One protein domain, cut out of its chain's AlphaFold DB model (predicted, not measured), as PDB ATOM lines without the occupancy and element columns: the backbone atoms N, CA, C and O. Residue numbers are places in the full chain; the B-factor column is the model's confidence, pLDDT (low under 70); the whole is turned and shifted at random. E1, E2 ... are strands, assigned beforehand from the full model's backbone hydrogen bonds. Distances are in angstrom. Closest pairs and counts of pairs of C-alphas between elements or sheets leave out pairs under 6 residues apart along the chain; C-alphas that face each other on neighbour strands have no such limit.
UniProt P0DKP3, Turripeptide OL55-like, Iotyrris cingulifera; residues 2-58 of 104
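What this domain is: This is residues 2 to 58 of the 104 residues of the protein "Turripeptide OL55-like" of Iotyrris cingulifera (UniProt P0DKP3). There is little regular structure: two small hairpins sit at intervals along the long axis, E3 with E4 and E1 with E2, and the looped residues 24 to 41 join them. The turn of residues 46 to 52 reaches one end; the unnamed residues 2 to 15 loop beside E1 and E2 toward the other. The 57 printed residues include no named helix and four strands, E1 to E4 in chain order, holding 15 residues: all strand, both sheets antiparallel. The whole is compact, with a radius of gyration of the C-alphas of 10.8 A, yet elongated, 35 by 21 by 15 A.

How they stand to each other: E3, residues 42 to 45, and E4, residues 53 to 57, form an antiparallel hairpin at 132 degrees; N 43 and O 56 are 2.8 A apart, within hydrogen-bond range. E1, residues 16 to 18, and E2, residues 21 to 23, form another at 130 degrees, with N 16 and O 23 at 2.8 A. E1 and E2 are apart from E3 and E4.

Where its parts are: E4 is 11.2 A long, E3 9.4 A, E1 6.0 A and E2 5.9 A. E1 begins at C-alpha 16 (-33.401, 3.137, -34.454); E4 ends at C-alpha 57 (-45.421, 8.931, -41.039).

The domain as a whole: The C-alphas farthest apart, of Asp 6 and Gly 49, are 35.8 A apart. The printed part has no cut; the link E2 to E3 is long. Residues 2 and 8 have pLDDT under 70.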
ATOM      1  N   HIS A   2     -29.505  -1.836 -42.397       69.20
ATOM      2  CA  HIS A   2     -29.956  -3.248 -42.305       69.20
ATOM      3  C   HIS A   2     -29.007  -4.254 -41.623       69.20
ATOM      4  O   HIS A   2     -29.040  -5.436 -41.966       69.20
ATOM      5  N   ASP A   3     -28.220  -3.828 -40.632       78.56
ATOM      6  CA  ASP A   3     -27.630  -4.770 -39.666       78.56
ATOM      7  C   ASP A   3     -28.691  -5.230 -38.649       78.56
ATOM      8  O   ASP A   3     -29.610  -4.455 -38.336       78.56
ATOM      9  N   PRO A   4     -28.620  -6.488 -38.165       83.35
ATOM     10  CA  PRO A   4     -29.522  -6.977 -37.136       83.35
ATOM     11  C   PRO A   4     -29.255  -6.274 -35.805       83.35
ATOM     12  O   PRO A   4     -28.107  -6.051 -35.436       83.35
ATOM     13  N   CYS A   5     -30.322  -5.979 -35.074       86.00
ATOM     14  CA  CYS A   5     -30.271  -5.367 -33.749       86.00
ATOM     15  C   CYS A   5     -31.342  -5.983 -32.844       86.00
ATOM     16  O   CYS A   5     -32.355  -6.516 -33.328       86.00
ATOM     17  N   ASP A   6     -31.137  -5.901 -31.535       84.18
ATOM     18  CA  ASP A   6     -32.154  -6.224 -30.534       84.18
ATOM     19  C   ASP A   6     -32.548  -5.011 -29.675       84.18
ATOM     20  O   ASP A   6     -33.659  -4.974 -29.138       84.18
ATOM     21  N   ASN A   7     -31.700  -3.977 -29.638       73.32
ATOM     22  CA  ASN A   7     -31.942  -2.715 -28.949       73.32
ATOM     23  C   ASN A   7     -31.279  -1.525 -29.689       73.32
ATOM     24  O   ASN A   7     -30.596  -1.694 -30.697       73.32
ATOM     25  N   THR A   8     -31.518  -0.290 -29.229       66.27
ATOM     26  CA  THR A   8     -31.020   0.931 -29.896       66.27
ATOM     27  C   THR A   8     -29.511   1.144 -29.783       66.27
ATOM     28  O   THR A   8     -28.971   1.909 -30.574       66.27
ATOM     29  N   GLU A   9     -28.836   0.512 -28.821       71.92
ATOM     30  CA  GLU A   9     -27.382   0.626 -28.635       71.92
ATOM     31  C   GLU A   9     -26.598  -0.170 -29.691       71.92
ATOM     32  O   GLU A   9     -25.438   0.145 -29.949       71.92
ATOM     33  N   ASP A  10     -27.227  -1.154 -30.346       80.76
ATOM     34  CA  ASP A  10     -26.595  -1.952 -31.409       80.76
ATOM     35  C   ASP A  10     -26.458  -1.189 -32.734       80.76
ATOM     36  O   ASP A  10     -25.711  -1.595 -33.627       80.76
ATOM     37  N   CYS A  11     -27.223  -0.111 -32.899       86.98
ATOM     38  CA  CYS A  11     -27.299   0.623 -34.147       86.98
ATOM     39  C   CYS A  11     -26.340   1.813 -34.169       86.98
ATOM     40  O   CYS A  11     -26.125   2.478 -33.160       86.98
ATOM     41  N   GLU A  12     -25.800   2.125 -35.352       84.88
ATOM     42  CA  GLU A  12     -25.003   3.342 -35.537       84.88
ATOM     43  C   GLU A  12     -25.785   4.601 -35.122       84.88
ATOM     44  O   GLU A  12     -27.003   4.682 -35.305       84.88
ATOM     45  N   ASP A  13     -25.061   5.621 -34.653       84.31
ATOM     46  CA  ASP A  13     -25.633   6.884 -34.182       84.31
ATOM     47  C   ASP A  13     -26.696   7.451 -35.133       84.31
ATOM     48  O   ASP A  13     -26.461   7.664 -36.330       84.31
ATOM     49  N   GLY A  14     -27.870   7.743 -34.568       85.19
ATOM     50  CA  GLY A  14     -29.020   8.317 -35.268       85.19
ATOM     51  C   GLY A  14     -29.894   7.304 -36.015       85.19
ATOM     52  O   GLY A  14     -30.757   7.725 -36.788       85.19
ATOM     53  N   LEU A  15     -29.664   6.004 -35.825       90.36
ATOM     54  CA  LEU A  15     -30.553   4.929 -36.264       90.36
ATOM     55  C   LEU A  15     -31.354   4.362 -35.089       90.36
ATOM     56  O   LEU A  15     -30.950   4.443 -33.933       90.36
ATOM     57  N   GLU A  16     -32.502   3.777 -35.405       90.62
ATOM     58  CA  GLU A  16     -33.401   3.137 -34.454       90.62
ATOM     59  C   GLU A  16     -33.498   1.647 -34.778       90.62
ATOM     60  O   GLU A  16     -33.669   1.263 -35.940       90.62
ATOM     61  N   CYS A  17     -33.413   0.801 -33.751       90.71
ATOM     62  CA  CYS A  17     -33.688  -0.615 -33.923       90.71
ATOM     63  C   CYS A  17     -35.195  -0.842 -34.070       90.71
ATOM     64  O   CYS A  17     -35.957  -0.692 -33.117       90.71
ATOM     65  N   ASN A  18     -35.630  -1.223 -35.266       90.15
ATOM     66  CA  ASN A  18     -37.033  -1.443 -35.579       90.15
ATOM     67  C   ASN A  18     -37.184  -2.732 -36.397       90.15
ATOM     68  O   ASN A  18     -36.537  -2.909 -37.429       90.15
ATOM     69  N   ARG A  19     -38.002  -3.671 -35.898       87.85
ATOM     70  CA  ARG A  19     -38.179  -5.021 -36.477       87.85
ATOM     71  C   ARG A  19     -36.846  -5.737 -36.744       87.85
ATOM     72  O   ARG A  19     -36.638  -6.310 -37.815       87.85
ATOM     73  N   ASN A  20     -35.951  -5.681 -35.754       88.69
ATOM     74  CA  ASN A  20     -34.607  -6.267 -35.780       88.69
ATOM     75  C   ASN A  20     -33.698  -5.729 -36.890       88.69
ATOM     76  O   ASN A  20     -32.836  -6.452 -37.385       88.69
ATOM     77  N   LYS A  21     -33.898  -4.477 -37.301       90.18
ATOM     78  CA  LYS A  21     -33.032  -3.785 -38.252       90.18
ATOM     79  C   LYS A  21     -32.739  -2.377 -37.771       90.18
ATOM     80  O   LYS A  21     -33.633  -1.697 -37.273       90.18
ATOM     81  N   CYS A  22     -31.515  -1.923 -37.995       91.60
ATOM     82  CA  CYS A  22     -31.163  -0.522 -37.806       91.60
ATOM     83  C   CYS A  22     -31.707   0.316 -38.966       91.60
ATOM     84  O   CYS A  22     -31.193   0.235 -40.088       91.60
ATOM     85  N   LEU A  23     -32.755   1.092 -38.688       94.02
ATOM     86  CA  LEU A  23     -33.513   1.883 -39.653       94.02
ATOM     87  C   LEU A  23     -33.498   3.368 -39.278       94.02
ATOM     88  O   LEU A  23     -33.254   3.747 -38.136       94.02
ATOM     89  N   ILE A  24     -33.742   4.231 -40.256       93.75
ATOM     90  CA  ILE A  24     -33.743   5.681 -40.071       93.75
ATOM     91  C   ILE A  24     -35.062   6.102 -39.394       93.75
ATOM     92  O   ILE A  24     -36.136   5.826 -39.945       93.75
ATOM     93  N   PRO A  25     -35.023   6.775 -38.228       93.16
ATOM     94  CA  PRO A  25     -36.233   7.221 -37.548       93.16
ATOM     95  C   PRO A  25     -36.942   8.347 -38.314       93.16
ATOM     96  O   PRO A  25     -36.354   9.030 -39.161       93.16
ATOM     97  N   TYR A  26     -38.226   8.548 -38.007       92.91
ATOM     98  CA  TYR A  26     -39.000   9.668 -38.548       92.91
ATOM     99  C   TYR A  26     -38.331  11.005 -38.217       92.91
ATOM    100  O   TYR A  26     -37.876  11.213 -37.097       92.91
ATOM    101  N   ASP A  27     -38.309  11.911 -39.192       88.86
ATOM    102  CA  ASP A  27     -37.754  13.263 -39.065       88.86
ATOM    103  C   ASP A  27     -36.236  13.326 -38.804       88.86
ATOM    104  O   ASP A  27     -35.704  14.387 -38.488       88.86
ATOM    105  N   SER A  28     -35.521  12.214 -39.008       89.33
ATOM    106  CA  SER A  28     -34.056  12.167 -38.943       89.33
ATOM    107  C   SER A  28     -33.391  13.051 -40.008       89.33
ATOM    108  O   SER A  28     -33.904  13.234 -41.120       89.33
ATOM    109  N   ASP A  29     -32.192  13.542 -39.689       86.48
ATOM    110  CA  ASP A  29     -31.309  14.245 -40.628       86.48
ATOM    111  C   ASP A  29     -30.611  13.297 -41.616       86.48
ATOM    112  O   ASP A  29     -30.022  13.743 -42.602       86.48
ATOM    113  N   LYS A  30     -30.680  11.978 -41.383       88.65
ATOM    114  CA  LYS A  30     -30.147  10.984 -42.318       88.65
ATOM    115  C   LYS A  30     -31.016  10.888 -43.571       88.65
ATOM    116  O   LYS A  30     -32.246  10.901 -43.515       88.65
ATOM    117  N   THR A  31     -30.355  10.728 -44.710       88.91
ATOM    118  CA  THR A  31     -31.020  10.519 -45.995       88.91
ATOM    119  C   THR A  31     -31.411   9.061 -46.181       88.91
ATOM    120  O   THR A  31     -30.615   8.168 -45.900       88.91
ATOM    121  N   CYS A  32     -32.607   8.824 -46.708       89.80
ATOM    122  CA  CYS A  32     -33.053   7.504 -47.155       89.80
ATOM    123  C   CYS A  32     -32.940   7.398 -48.681       89.80
ATOM    124  O   CYS A  32     -33.072   8.399 -49.385       89.80
ATOM    125  N   GLU A  33     -32.723   6.193 -49.201       85.40
ATOM    126  CA  GLU A  33     -32.662   5.940 -50.647       85.40
ATOM    127  C   GLU A  33     -33.902   5.182 -51.128       85.40
ATOM    128  O   GLU A  33     -34.404   5.399 -52.233       85.40
ATOM    129  N   THR A  34     -34.432   4.313 -50.270       79.14
ATOM    130  CA  THR A  34     -35.586   3.465 -50.535       79.14
ATOM    131  C   THR A  34     -36.641   3.617 -49.443       79.14
ATOM    132  O   THR A  34     -36.365   4.035 -48.319       79.14
ATOM    133  N   GLY A  35     -37.882   3.226 -49.746       71.77
ATOM    134  CA  GLY A  35     -38.958   3.191 -48.749       71.77
ATOM    135  C   GLY A  35     -38.735   2.192 -47.606       71.77
ATOM    136  O   GLY A  35     -39.516   2.198 -46.666       71.77
ATOM    137  N   TRP A  36     -37.701   1.349 -47.679       79.12
ATOM    138  CA  TRP A  36     -37.383   0.333 -46.673       79.12
ATOM    139  C   TRP A  36     -36.319   0.780 -45.676       79.12
ATOM    140  O   TRP A  36     -36.081   0.076 -44.705       79.12
ATOM    141  N   ASP A  37     -35.673   1.919 -45.918       89.83
ATOM    142  CA  ASP A  37     -34.601   2.429 -45.060       89.83
ATOM    143  C   ASP A  37     -35.131   3.087 -43.784       89.83
ATOM    144  O   ASP A  37     -34.399   3.280 -42.818       89.83
ATOM    145  N   CYS A  38     -36.409   3.445 -43.780       93.20
ATOM    146  CA  CYS A  38     -37.066   4.094 -42.662       93.20
ATOM    147  C   CYS A  38     -37.637   3.066 -41.685       93.20
ATOM    148  O   CYS A  38     -37.969   1.947 -42.079       93.20
ATOM    149  N   VAL A  39     -37.800   3.464 -40.422       93.69
ATOM    150  CA  VAL A  39     -38.533   2.668 -39.426       93.69
ATOM    151  C   VAL A  39     -39.902   2.254 -39.962       93.69
ATOM    152  O   VAL A  39     -40.530   2.986 -40.734       93.69
ATOM    153  N   HIS A  40     -40.376   1.073 -39.562       91.89
ATOM    154  CA  HIS A  40     -41.626   0.529 -40.077       91.89
ATOM    155  C   HIS A  40     -42.784   1.515 -39.897       91.89
ATOM    156  O   HIS A  40     -42.978   2.101 -38.833       91.89
ATOM    157  N   GLY A  41     -43.546   1.709 -40.969       91.24
ATOM    158  CA  GLY A  41     -44.625   2.690 -41.007       91.24
ATOM    159  C   GLY A  41     -44.218   4.098 -41.440       91.24
ATOM    160  O   GLY A  41     -45.096   4.933 -41.649       91.24
ATOM    161  N   VAL A  42     -42.929   4.360 -41.653       93.34
ATOM    162  CA  VAL A  42     -42.419   5.636 -42.156       93.34
ATOM    163  C   VAL A  42     -41.883   5.461 -43.568       93.34
ATOM    164  O   VAL A  42     -41.251   4.464 -43.894       93.34
ATOM    165  N   TRP A  43     -42.149   6.439 -44.428       90.02
ATOM    166  CA  TRP A  43     -41.748   6.400 -45.826       90.02
ATOM    167  C   TRP A  43     -40.706   7.453 -46.154       90.02
ATOM    168  O   TRP A  43     -40.777   8.611 -45.729       90.02
ATOM    169  N   CYS A  44     -39.781   7.025 -47.008       91.08
ATOM    170  CA  CYS A  44     -38.831   7.897 -47.659       91.08
ATOM    171  C   CYS A  44     -39.552   8.825 -48.642       91.08
ATOM    172  O   CYS A  44     -40.290   8.374 -49.521       91.08
ATOM    173  N   SER A  45     -39.329  10.126 -48.501       88.22
ATOM    174  CA  SER A  45     -39.872  11.157 -49.384       88.22
ATOM    175  C   SER A  45     -38.875  12.290 -49.554       88.22
ATOM    176  O   SER A  45     -38.123  12.602 -48.634       88.22
ATOM    177  N   SER A  46     -38.894  12.936 -50.712       83.74
ATOM    178  CA  SER A  46     -38.166  14.178 -50.953       83.74
ATOM    179  C   SER A  46     -39.161  15.312 -51.154       83.74
ATOM    180  O   SER A  46     -40.120  15.201 -51.922       83.74
ATOM    181  N   PHE A  47     -38.936  16.427 -50.464       74.39
ATOM    182  CA  PHE A  47     -39.577  17.681 -50.841       74.39
ATOM    183  C   PHE A  47     -38.930  18.204 -52.134       74.39
ATOM    184  O   PHE A  47     -37.753  17.923 -52.377       74.39
ATOM    185  N   PRO A  48     -39.644  18.977 -52.970       76.22
ATOM    186  CA  PRO A  48     -39.053  19.587 -54.158       76.22
ATOM    187  C   PRO A  48     -37.790  20.394 -53.807       76.22
ATOM    188  O   PRO A  48     -37.863  21.374 -53.072       76.22
ATOM    189  N   GLY A  49     -36.634  19.965 -54.324       76.05
ATOM    190  CA  GLY A  49     -35.332  20.595 -54.061       76.05
ATOM    191  C   GLY A  49     -34.661  20.208 -52.736       76.05
ATOM    192  O   GLY A  49     -33.594  20.737 -52.437       76.05
ATOM    193  N   GLY A  50     -35.254  19.306 -51.951       79.84
ATOM    194  CA  GLY A  50     -34.680  18.783 -50.712       79.84
ATOM    195  C   GLY A  50     -34.037  17.406 -50.883       79.84
ATOM    196  O   GLY A  50     -34.337  16.670 -51.826       79.84
ATOM    197  N   SER A  51     -33.177  17.042 -49.933       84.66
ATOM    198  CA  SER A  51     -32.665  15.675 -49.818       84.66
ATOM    199  C   SER A  51     -33.797  14.711 -49.437       84.66
ATOM    200  O   SER A  51     -34.692  15.093 -48.677       84.66
ATOM    201  N   PRO A  52     -33.790  13.467 -49.948       88.38
ATOM    202  CA  PRO A  52     -34.748  12.458 -49.522       88.38
ATOM    203  C   PRO A  52     -34.559  12.144 -48.035       88.38
ATOM    204  O   PRO A  52     -33.435  12.012 -47.558       88.38
ATOM    205  N   GLY A  53     -35.663  12.020 -47.305       90.33
ATOM    206  CA  GLY A  53     -35.670  11.708 -45.879       90.33
ATOM    207  C   GLY A  53     -36.935  10.965 -45.455       90.33
ATOM    208  O   GLY A  53     -37.959  10.979 -46.144       90.33
ATOM    209  N   CYS A  54     -36.867  10.321 -44.295       92.45
ATOM    210  CA  CYS A  54     -37.987   9.617 -43.676       92.45
ATOM    211  C   CYS A  54     -38.977  10.627 -43.071       92.45
ATOM    212  O   CYS A  54     -38.928  10.924 -41.880       92.45
ATOM    213  N   ARG A  55     -39.825  11.222 -43.920       90.22
ATOM    214  CA  ARG A  55     -40.662  12.395 -43.582       90.22
ATOM    215  C   ARG A  55     -42.167  12.165 -43.761       90.22
ATOM    216  O   ARG A  55     -42.947  13.076 -43.509       90.22
ATOM    217  N   MET A  56     -42.599  10.969 -44.164       90.55
ATOM    218  CA  MET A  56     -44.022  10.606 -44.192       90.55
ATOM    219  C   MET A  56     -44.310   9.522 -43.157       90.55
ATOM    220  O   MET A  56     -43.875   8.388 -43.335       90.55
ATOM    221  N   ASP A  57     -45.041   9.865 -42.100       92.95
ATOM    222  CA  ASP A  57     -45.421   8.931 -41.039       92.95
ATOM    223  C   ASP A  57     -46.836   8.388 -41.271       92.95
ATOM    224  O   ASP A  57     -47.812   9.140 -41.263       92.95
ATOM    225  N   TYR A  58     -46.938   7.080 -41.479       94.26
ATOM    226  CA  TYR A  58     -48.199   6.352 -41.605       94.26
ATOM    227  C   TYR A  58     -48.410   5.378 -40.448       94.26
ATOM    228  O   TYR A  58     -49.252   4.486 -40.557       94.26
TER     229      TYR A  58